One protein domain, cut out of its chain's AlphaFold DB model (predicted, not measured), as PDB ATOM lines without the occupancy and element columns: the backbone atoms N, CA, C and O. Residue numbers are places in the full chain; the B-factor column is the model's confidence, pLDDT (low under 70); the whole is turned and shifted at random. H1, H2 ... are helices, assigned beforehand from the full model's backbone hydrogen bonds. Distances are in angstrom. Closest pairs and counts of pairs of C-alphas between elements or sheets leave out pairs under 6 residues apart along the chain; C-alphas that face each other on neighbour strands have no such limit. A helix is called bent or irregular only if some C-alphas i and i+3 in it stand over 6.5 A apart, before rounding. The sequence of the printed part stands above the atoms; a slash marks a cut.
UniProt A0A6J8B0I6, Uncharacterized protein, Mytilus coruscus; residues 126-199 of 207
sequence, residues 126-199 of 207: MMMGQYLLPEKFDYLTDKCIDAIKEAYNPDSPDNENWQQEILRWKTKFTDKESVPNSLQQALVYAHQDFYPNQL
ATOM      1  N   MET A 126     131.511 107.683 163.809       84.75
ATOM      2  CA  MET A 126     131.141 107.607 165.231       84.75
ATOM      3  C   MET A 126     132.171 106.795 166.026       84.75
ATOM      4  O   MET A 126     132.615 107.214 167.091       84.75
ATOM      5  N   MET A 127     132.660 105.685 165.459       86.94
ATOM      6  CA  MET A 127     133.704 104.871 166.094       86.94
ATOM      7  C   MET A 127     135.027 105.628 166.288       86.94
ATOM      8  O   MET A 127     135.803 105.263 167.169       86.94
ATOM      9  N   MET A 128     135.292 106.706 165.532       88.38
ATOM     10  CA  MET A 128     136.470 107.558 165.753       88.38
ATOM     11  C   MET A 128     136.418 108.315 167.081       88.38
ATOM     12  O   MET A 128     137.474 108.708 167.574       88.38
ATOM     13  N   GLY A 129     135.241 108.458 167.701       87.31
ATOM     14  CA  GLY A 129     135.095 109.059 169.028       87.31
ATOM     15  C   GLY A 129     135.981 108.399 170.091       87.31
ATOM     16  O   GLY A 129     136.421 109.072 171.019       87.31
ATOM     17  N   GLN A 130     136.363 107.124 169.918       86.69
ATOM     18  CA  GLN A 130     137.311 106.454 170.818       86.69
ATOM     19  C   GLN A 130     138.679 107.157 170.905       86.69
ATOM     20  O   GLN A 130     139.376 107.007 171.904       86.69
ATOM     21  N   TYR A 131     139.080 107.925 169.885       89.44
ATOM     22  CA  TYR A 131     140.342 108.674 169.876       89.44
ATOM     23  C   TYR A 131     140.305 109.942 170.738       89.44
ATOM     24  O   TYR A 131     141.341 110.567 170.943       89.44
ATOM     25  N   LEU A 132     139.139 110.310 171.284       89.38
ATOM     26  CA  LEU A 132     139.028 111.330 172.331       89.38
ATOM     27  C   LEU A 132     139.518 110.828 173.698       89.38
ATOM     28  O   LEU A 132     139.692 111.632 174.619       89.38
ATOM     29  N   LEU A 133     139.757 109.517 173.840       89.25
ATOM     30  CA  LEU A 133     140.437 108.972 175.007       89.25
ATOM     31  C   LEU A 133     141.873 109.504 175.061       89.25
ATOM     32  O   LEU A 133     142.590 109.376 174.067       89.25
ATOM     33  N   PRO A 134     142.317 110.038 176.211       89.38
ATOM     34  CA  PRO A 134     143.661 110.588 176.352       89.38
ATOM     35  C   PRO A 134     144.794 109.650 175.925       89.38
ATOM     36  O   PRO A 134     145.731 110.089 175.267       89.38
ATOM     37  N   GLU A 135     144.688 108.354 176.223       88.75
ATOM     38  CA  GLU A 135     145.661 107.340 175.784       88.75
ATOM     39  C   GLU A 135     145.770 107.214 174.251       88.75
ATOM     40  O   GLU A 135     146.807 106.817 173.731       88.75
ATOM     41  N   LYS A 136     144.718 107.574 173.504       87.94
ATOM     42  CA  LYS A 136     144.646 107.432 172.044       87.94
ATOM     43  C   LYS A 136     144.899 108.740 171.283       87.94
ATOM     44  O   LYS A 136     144.694 108.778 170.068       87.94
ATOM     45  N   PHE A 137     145.358 109.807 171.946       89.94
ATOM     46  CA  PHE A 137     145.576 111.109 171.300       89.94
ATOM     47  C   PHE A 137     146.574 111.082 170.139       89.94
ATOM     48  O   PHE A 137     146.414 111.873 169.208       89.94
ATOM     49  N   ASP A 138     147.524 110.146 170.132       87.69
ATOM     50  CA  ASP A 138     148.468 109.957 169.022       87.69
ATOM     51  C   ASP A 138     147.767 109.612 167.696       87.69
ATOM     52  O   ASP A 138     148.278 109.906 166.614       87.69
ATOM     53  N   TYR A 139     146.560 109.042 167.763       87.44
ATOM     54  CA  TYR A 139     145.733 108.714 166.602       87.44
ATOM     55  C   TYR A 139     144.725 109.824 166.245       87.44
ATOM     56  O   TYR A 139     144.104 109.783 165.177       87.44
ATOM     57  N   LEU A 140     144.561 110.845 167.098       89.56
ATOM     58  CA  LEU A 140     143.583 111.928 166.943       89.56
ATOM     59  C   LEU A 140     144.113 113.052 166.034       89.56
ATOM     60  O   LEU A 140     144.498 114.137 166.492       89.56
ATOM     61  N   THR A 141     144.111 112.777 164.729       91.56
ATOM     62  CA  THR A 141     144.447 113.746 163.668       91.56
ATOM     63  C   THR A 141     143.352 114.799 163.465       91.56
ATOM     64  O   THR A 141     142.198 114.565 163.823       91.56
ATOM     65  N   ASP A 142     143.666 115.919 162.807       90.62
ATOM     66  CA  ASP A 142     142.676 116.967 162.494       90.62
ATOM     67  C   ASP A 142     141.489 116.427 161.681       90.62
ATOM     68  O   ASP A 142     140.336 116.730 161.973       90.62
ATOM     69  N   LYS A 143     141.748 115.510 160.739       89.81
ATOM     70  CA  LYS A 143     140.687 114.826 159.981       89.81
ATOM     71  C   LYS A 143     139.772 113.994 160.876       89.81
ATOM     72  O   LYS A 143     138.576 113.913 160.613       89.81
ATOM     73  N   CYS A 144     140.327 113.347 161.902       89.75
ATOM     74  CA  CYS A 144     139.527 112.615 162.881       89.75
ATOM     75  C   CYS A 144     138.671 113.583 163.695       89.75
ATOM     76  O   CYS A 144     137.492 113.320 163.879       89.75
ATOM     77  N   ILE A 145     139.237 114.710 164.135       91.19
ATOM     78  CA  ILE A 145     138.519 115.736 164.904       91.19
ATOM     79  C   ILE A 145     137.323 116.277 164.112       91.19
ATOM     80  O   ILE A 145     136.230 116.382 164.669       91.19
ATOM     81  N   ASP A 146     137.504 116.572 162.826       90.69
ATOM     82  CA  ASP A 146     136.425 117.056 161.962       90.69
ATOM     83  C   ASP A 146     135.357 115.979 161.714       90.69
ATOM     84  O   ASP A 146     134.164 116.260 161.812       90.69
ATOM     85  N   ALA A 147     135.766 114.729 161.464       89.56
ATOM     86  CA  ALA A 147     134.837 113.615 161.268       89.56
ATOM     87  C   ALA A 147     134.025 113.290 162.533       89.56
ATOM     88  O   ALA A 147     132.837 112.992 162.446       89.56
ATOM     89  N   ILE A 148     134.651 113.367 163.711       90.06
ATOM     90  CA  ILE A 148     133.972 113.212 165.003       90.06
ATOM     91  C   ILE A 148     132.973 114.355 165.190       90.06
ATOM     92  O   ILE A 148     131.823 114.101 165.536       90.06
ATOM     93  N   LYS A 149     133.376 115.602 164.907       89.94
ATOM     94  CA  LYS A 149     132.474 116.755 164.989       89.94
ATOM     95  C   LYS A 149     131.239 116.557 164.118       89.94
ATOM     96  O   LYS A 149     130.135 116.790 164.586       89.94
ATOM     97  N   GLU A 150     131.415 116.131 162.870       89.81
ATOM     98  CA  GLU A 150     130.306 115.880 161.946       89.81
ATOM     99  C   GLU A 150     129.376 114.773 162.460       89.81
ATOM    100  O   GLU A 150     128.159 114.959 162.479       89.81
ATOM    101  N   ALA A 151     129.944 113.661 162.935       87.38
ATOM    102  CA  ALA A 151     129.184 112.510 163.417       87.38
ATOM    103  C   ALA A 151     128.346 112.811 164.671       87.38
ATOM    104  O   ALA A 151     127.232 112.306 164.785       87.38
ATOM    105  N   TYR A 152     128.871 113.627 165.589       87.12
ATOM    106  CA  TYR A 152     128.222 113.965 166.861       87.12
ATOM    107  C   TYR A 152     127.558 115.350 166.868       87.12
ATOM    108  O   TYR A 152     126.996 115.749 167.884       87.12
ATOM    109  N   ASN A 153     127.577 116.081 165.748       86.75
ATOM    110  CA  ASN A 153     126.991 117.420 165.623       86.75
ATOM    111  C   ASN A 153     125.553 117.524 166.184       86.75
ATOM    112  O   ASN A 153     125.291 118.492 166.901       86.75
ATOM    113  N   PRO A 154     124.636 116.558 165.929       84.75
ATOM    114  CA  PRO A 154     123.265 116.622 166.448       84.75
ATOM    115  C   PRO A 154     123.167 116.566 167.978       84.75
ATOM    116  O   PRO A 154     122.225 117.118 168.538       84.75
ATOM    117  N   ASP A 155     124.137 115.923 168.632       83.44
ATOM    118  CA  ASP A 155     124.121 115.618 170.068       83.44
ATOM    119  C   ASP A 155     125.096 116.502 170.871       83.44
ATOM    120  O   ASP A 155     125.205 116.386 172.091       83.44
ATOM    121  N   SER A 156     125.832 117.378 170.183       83.25
ATOM    122  CA  SER A 156     126.918 118.193 170.728       83.25
ATOM    123  C   SER A 156     126.393 119.526 171.296       83.25
ATOM    124  O   SER A 156     125.821 120.323 170.543       83.25
ATOM    125  N   PRO A 157     126.576 119.807 172.604       85.25
ATOM    126  CA  PRO A 157     126.079 121.034 173.233       85.25
ATOM    127  C   PRO A 157     126.731 122.331 172.734       85.25
ATOM    128  O   PRO A 157     126.076 123.372 172.726       85.25
ATOM    129  N   ASP A 158     128.010 122.294 172.346       86.00
ATOM    130  CA  ASP A 158     128.769 123.468 171.898       86.00
ATOM    131  C   ASP A 158     129.636 123.146 170.674       86.00
ATOM    132  O   ASP A 158     130.828 122.835 170.757       86.00
ATOM    133  N   ASN A 159     129.031 123.268 169.494       85.12
ATOM    134  CA  ASN A 159     129.721 123.051 168.226       85.12
ATOM    135  C   ASN A 159     130.609 124.226 167.786       85.12
ATOM    136  O   ASN A 159     131.488 124.036 166.936       85.12
ATOM    137  N   GLU A 160     130.400 125.431 168.317       87.50
ATOM    138  CA  GLU A 160     131.169 126.616 167.924       87.50
ATOM    139  C   GLU A 160     132.583 126.563 168.507       87.50
ATOM    140  O   GLU A 160     133.552 126.826 167.791       87.50
ATOM    141  N   ASN A 161     132.713 126.123 169.764       89.56
ATOM    142  CA  ASN A 161     133.995 126.065 170.471       89.56
ATOM    143  C   ASN A 161     134.658 124.676 170.479       89.56
ATOM    144  O   ASN A 161     135.603 124.450 171.240       89.56
ATOM    145  N   TRP A 162     134.199 123.749 169.630       90.12
ATOM    146  CA  TRP A 162     134.701 122.367 169.546       90.12
ATOM    147  C   TRP A 162     136.233 122.278 169.490       90.12
ATOM    148  O   TRP A 162     136.856 121.565 170.273       90.12
ATOM    149  N   GLN A 163     136.865 123.039 168.593       90.56
ATOM    150  CA  GLN A 163     138.319 122.985 168.392       90.56
ATOM    151  C   GLN A 163     139.080 123.465 169.640       90.56
ATOM    152  O   GLN A 163     140.084 122.875 170.044       90.56
ATOM    153  N   GLN A 164     138.577 124.513 170.294       92.56
ATOM    154  CA  GLN A 164     139.141 125.063 171.523       92.56
ATOM    155  C   GLN A 164     138.961 124.089 172.691       92.56
ATOM    156  O   GLN A 164     139.867 123.954 173.513       92.56
ATOM    157  N   GLU A 165     137.821 123.401 172.772       93.12
ATOM    158  CA  GLU A 165     137.586 122.362 173.773       93.12
ATOM    159  C   GLU A 165     138.537 121.178 173.594       93.12
ATOM    160  O   GLU A 165     139.187 120.788 174.564       93.12
ATOM    161  N   ILE A 166     138.696 120.665 172.370       92.31
ATOM    162  CA  ILE A 166     139.644 119.581 172.074       92.31
ATOM    163  C   ILE A 166     141.076 119.987 172.426       92.31
ATOM    164  O   ILE A 166     141.812 119.194 173.014       92.31
ATOM    165  N   LEU A 167     141.476 121.229 172.141       92.25
ATOM    166  CA  LEU A 167     142.797 121.729 172.521       92.25
ATOM    167  C   LEU A 167     142.981 121.773 174.047       92.25
ATOM    168  O   LEU A 167     144.012 121.320 174.554       92.25
ATOM    169  N   ARG A 168     141.987 122.277 174.794       92.12
ATOM    170  CA  ARG A 168     142.002 122.243 176.270       92.12
ATOM    171  C   ARG A 168     142.072 120.808 176.790       92.12
ATOM    172  O   ARG A 168     142.834 120.534 177.714       92.12
ATOM    173  N   TRP A 169     141.310 119.905 176.178       92.75
ATOM    174  CA  TRP A 169     141.251 118.497 176.552       92.75
ATOM    175  C   TRP A 169     142.601 117.811 176.348       92.75
ATOM    176  O   TRP A 169     143.114 117.215 177.290       92.75
ATOM    177  N   LYS A 170     143.239 117.995 175.184       91.25
ATOM    178  CA  LYS A 170     144.606 117.516 174.917       91.25
ATOM    179  C   LYS A 170     145.596 118.048 175.958       91.25
ATOM    180  O   LYS A 170     146.280 117.269 176.615       91.25
ATOM    181  N   THR A 171     145.581 119.363 176.183       91.12
ATOM    182  CA  THR A 171     146.498 120.053 177.111       91.12
ATOM    183  C   THR A 171     146.367 119.543 178.549       91.12
ATOM    184  O   THR A 171     147.358 119.442 179.267       91.12
ATOM    185  N   LYS A 172     145.158 119.165 178.983       90.19
ATOM    186  CA  LYS A 172     144.896 118.644 180.334       90.19
ATOM    187  C   LYS A 172     145.652 117.348 180.661       90.19
ATOM    188  O   LYS A 172     145.846 117.049 181.845       90.19
ATOM    189  N   PHE A 173     146.044 116.577 179.647       89.81
ATOM    190  CA  PHE A 173     146.701 115.279 179.814       89.81
ATOM    191  C   PHE A 173     148.142 115.232 179.285       89.81
ATOM    192  O   PHE A 173     148.792 114.215 179.494       89.81
ATOM    193  N   THR A 174     148.667 116.309 178.687       82.19
ATOM    194  CA  THR A 174     150.030 116.350 178.117       82.19
ATOM    195  C   THR A 174     151.135 116.051 179.139       82.19
ATOM    196  O   THR A 174     152.080 115.343 178.815       82.19
ATOM    197  N   ASP A 175     151.000 116.541 180.375       77.31
ATOM    198  CA  ASP A 175     152.054 116.447 181.403       77.31
ATOM    199  C   ASP A 175     151.761 115.398 182.492       77.31
ATOM    200  O   ASP A 175     152.351 115.423 183.574       77.31
ATOM    201  N   LYS A 176     150.807 114.488 182.260       80.06
ATOM    202  CA  LYS A 176     150.436 113.469 183.252       80.06
ATOM    203  C   LYS A 176     151.192 112.164 183.020       80.06
ATOM    204  O   LYS A 176     151.114 111.592 181.943       80.06
ATOM    205  N   GLU A 177     151.821 111.638 184.074       73.88
ATOM    206  CA  GLU A 177     152.483 110.319 184.045       73.88
ATOM    207  C   GLU A 177     151.506 109.164 183.767       73.88
ATOM    208  O   GLU A 177     151.885 108.155 183.180       73.88
ATOM    209  N   SER A 178     150.240 109.313 184.171       81.56
ATOM    210  CA  SER A 178     149.171 108.352 183.895       81.56
ATOM    211  C   SER A 178     147.964 109.052 183.285       81.56
ATOM    212  O   SER A 178     147.409 109.984 183.885       81.56
ATOM    213  N   VAL A 179     147.519 108.568 182.129       87.94
ATOM    214  CA  VAL A 179     146.338 109.074 181.430       87.94
ATOM    215  C   VAL A 179     145.200 108.046 181.454       87.94
ATOM    216  O   VAL A 179     145.465 106.846 181.520       87.94
ATOM    217  N   PRO A 180     143.930 108.487 181.432       85.69
ATOM    218  CA  PRO A 180     142.787 107.586 181.340       85.69
ATOM    219  C   PRO A 180     142.832 106.698 180.090       85.69
ATOM    220  O   PRO A 180     142.967 107.212 178.979       85.69
ATOM    221  N   ASN A 181     142.632 105.393 180.285       84.12
ATOM    222  CA  ASN A 181     142.561 104.387 179.212       84.12
ATOM    223  C   ASN A 181     141.132 103.907 178.905       84.12
ATOM    224  O   ASN A 181     140.900 103.125 177.988       84.12
ATOM    225  N   SER A 182     140.146 104.381 179.667       82.94
ATOM    226  CA  SER A 182     138.738 104.046 179.468       82.94
ATOM    227  C   SER A 182     137.854 105.280 179.561       82.94
ATOM    228  O   SER A 182     138.193 106.266 180.223       82.94
ATOM    229  N   LEU A 183     136.678 105.209 178.928       81.50
ATOM    230  CA  LEU A 183     135.693 106.293 178.960       81.50
ATOM    231  C   LEU A 183     135.285 106.620 180.397       81.50
ATOM    232  O   LEU A 183     135.249 107.785 180.776       81.50
ATOM    233  N   GLN A 184     135.070 105.598 181.229       82.44
ATOM    234  CA  GLN A 184     134.708 105.783 182.632       82.44
ATOM    235  C   GLN A 184     135.756 106.600 183.397       82.44
ATOM    236  O   GLN A 184     135.400 107.498 184.155       82.44
ATOM    237  N   GLN A 185     137.047 106.318 183.194       86.25
ATOM    238  CA  GLN A 185     138.117 107.082 183.836       86.25
ATOM    239  C   GLN A 185     138.228 108.498 183.262       86.25
ATOM    240  O   GLN A 185     138.468 109.440 184.014       86.25
ATOM    241  N   ALA A 186     138.058 108.656 181.947       86.88
ATOM    242  CA  ALA A 186     138.154 109.946 181.275       86.88
ATOM    243  C   ALA A 186     137.037 110.905 181.721       86.88
ATOM    244  O   ALA A 186     137.317 112.062 182.040       86.88
ATOM    245  N   LEU A 187     135.801 110.411 181.838       85.88
ATOM    246  CA  LEU A 187     134.619 111.200 182.206       85.88
ATOM    247  C   LEU A 187     134.725 111.851 183.590       85.88
ATOM    248  O   LEU A 187     134.230 112.957 183.777       85.88
ATOM    249  N   VAL A 188     135.446 111.244 184.540       87.69
ATOM    250  CA  VAL A 188     135.703 111.844 185.869       87.69
ATOM    251  C   VAL A 188     136.414 113.201 185.759       87.69
ATOM    252  O   VAL A 188     136.278 114.059 186.630       87.69
ATOM    253  N   TYR A 189     137.166 113.424 184.680       86.38
ATOM    254  CA  TYR A 189     137.888 114.669 184.441       86.38
ATOM    255  C   TYR A 189     137.110 115.674 183.582       86.38
ATOM    256  O   TYR A 189     137.572 116.813 183.437       86.38
ATOM    257  N   ALA A 190     135.969 115.301 183.009       87.00
ATOM    258  CA  ALA A 190     135.166 116.178 182.172       87.00
ATOM    259  C   ALA A 190     134.231 117.022 183.054       87.00
ATOM    260  O   ALA A 190     133.169 116.584 183.476       87.00
ATOM    261  N   HIS A 191     134.655 118.245 183.380       86.69
ATOM    262  CA  HIS A 191     133.803 119.222 184.059       86.69
ATOM    263  C   HIS A 191     132.877 119.902 183.045       86.69
ATOM    264  O   HIS A 191     133.374 120.422 182.046       86.69
ATOM    265  N   GLN A 192     131.573 119.958 183.334       84.75
ATOM    266  CA  GLN A 192     130.532 120.412 182.402       84.75
ATOM    267  C   GLN A 192     130.805 121.790 181.789       84.75
ATOM    268  O   GLN A 192     130.693 121.947 180.581       84.75
ATOM    269  N   ASP A 193     131.250 122.759 182.589       85.06
ATOM    270  CA  ASP A 193     131.511 124.119 182.088       85.06
ATOM    271  C   ASP A 193     132.719 124.224 181.140       85.06
ATOM    272  O   ASP A 193     132.819 125.162 180.353       85.06
ATOM    273  N   PHE A 194     133.671 123.291 181.230       85.94
ATOM    274  CA  PHE A 194     134.927 123.354 180.470       85.94
ATOM    275  C   PHE A 194     134.966 122.376 179.295       85.94
ATOM    276  O   PHE A 194     135.667 122.646 178.312       85.94
ATOM    277  N   TYR A 195     134.249 121.258 179.433       89.44
ATOM    278  CA  TYR A 195     134.217 120.129 178.507       89.44
ATOM    279  C   TYR A 195     132.777 119.641 178.252       89.44
ATOM    280  O   TYR A 195     132.484 118.462 178.484       89.44
ATOM    281  N   PRO A 196     131.851 120.532 177.848       86.62
ATOM    282  CA  PRO A 196     130.446 120.176 177.668       86.62
ATOM    283  C   PRO A 196     130.245 119.091 176.603       86.62
ATOM    284  O   PRO A 196     129.356 118.260 176.755       86.62
ATOM    285  N   ASN A 197     131.096 119.030 175.573       85.38
ATOM    286  CA  ASN A 197     130.977 118.033 174.507       85.38
ATOM    287  C   ASN A 197     131.533 116.653 174.899       85.38
ATOM    288  O   ASN A 197     131.237 115.662 174.237       85.38
ATOM    289  N   GLN A 198     132.314 116.556 175.983       78.12
ATOM    290  CA  GLN A 198     132.753 115.267 176.542       78.12
ATOM    291  C   GLN A 198     131.678 114.608 177.427       78.12
ATOM    292  O   GLN A 198     131.800 113.435 177.773       78.12
ATOM    293  N   LEU A 199     130.634 115.355 177.800       67.38
ATOM    294  CA  LEU A 199     129.522 114.930 178.651       67.38
ATOM    295  C   LEU A 199     128.221 114.946 177.841       67.38
ATOM    296  O   LEU A 199     127.305 115.715 178.128       67.38
TER     297      LEU A 199
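What this domain is: This is residues 126 to 199 of the 207 residues of an uncharacterized protein of Mytilus coruscus (UniProt A0A6J8B0I6). Picture a compact cluster of short helices with few contacts: H1, H2 and H3 make one side, H4 another, and H5 with the unnamed tail, residues 188 to 199, a third. The 74 printed residues, all helix in class, hold H1 to H5 in order and no named strand. The radius of gyration of the C-alphas is 11.4 A; the spans are 34 by 26 by 20 A.

Where its parts are: Find C-alpha 126 at (131.141, 107.607, 165.231), where H1, residues 126 to 132, begins. Then come H2, 134 to 139, and H3, 142 to 155, 20.1 A long; both are irregular, with C-alphas 135 and 138, and 151 and 154, 7.8 A apart. H4, 162 to 173, spans 17.3 A; H5, 183 to 187, ends at (134.619, 111.200, 182.206).

How they stand to each other: H1 touches H3 at a steep tilt of 62 degrees, closest at the C-alphas of Met 126 and Ala 151, 5.6 A. H1 and H2 only just touch, with 3 pairs of C-alphas within 8 A, only at the corner, closest at Tyr 131 and Phe 137, 5.9 A. Residues 170 to 173 of H4 only just touch H2, with 3 such pairs, closest at Pro 134 and Phe 173, 6.6 A. H5 touches no helix. In H5 every O i to N i+4 pair is within hydrogen-bond range; H3 has 8 of 10, H4 7 of 8, H1 0 of 3 but 4 of 4 for i+3, H2 0 of 2 but 2 of 3.

The domain as a whole: The C-alphas farthest apart, of Pro 154 and Glu 177, are 34.7 A apart. The printed part has no cut and no long link between its helices; in pLDDT, residue 199 is under 70.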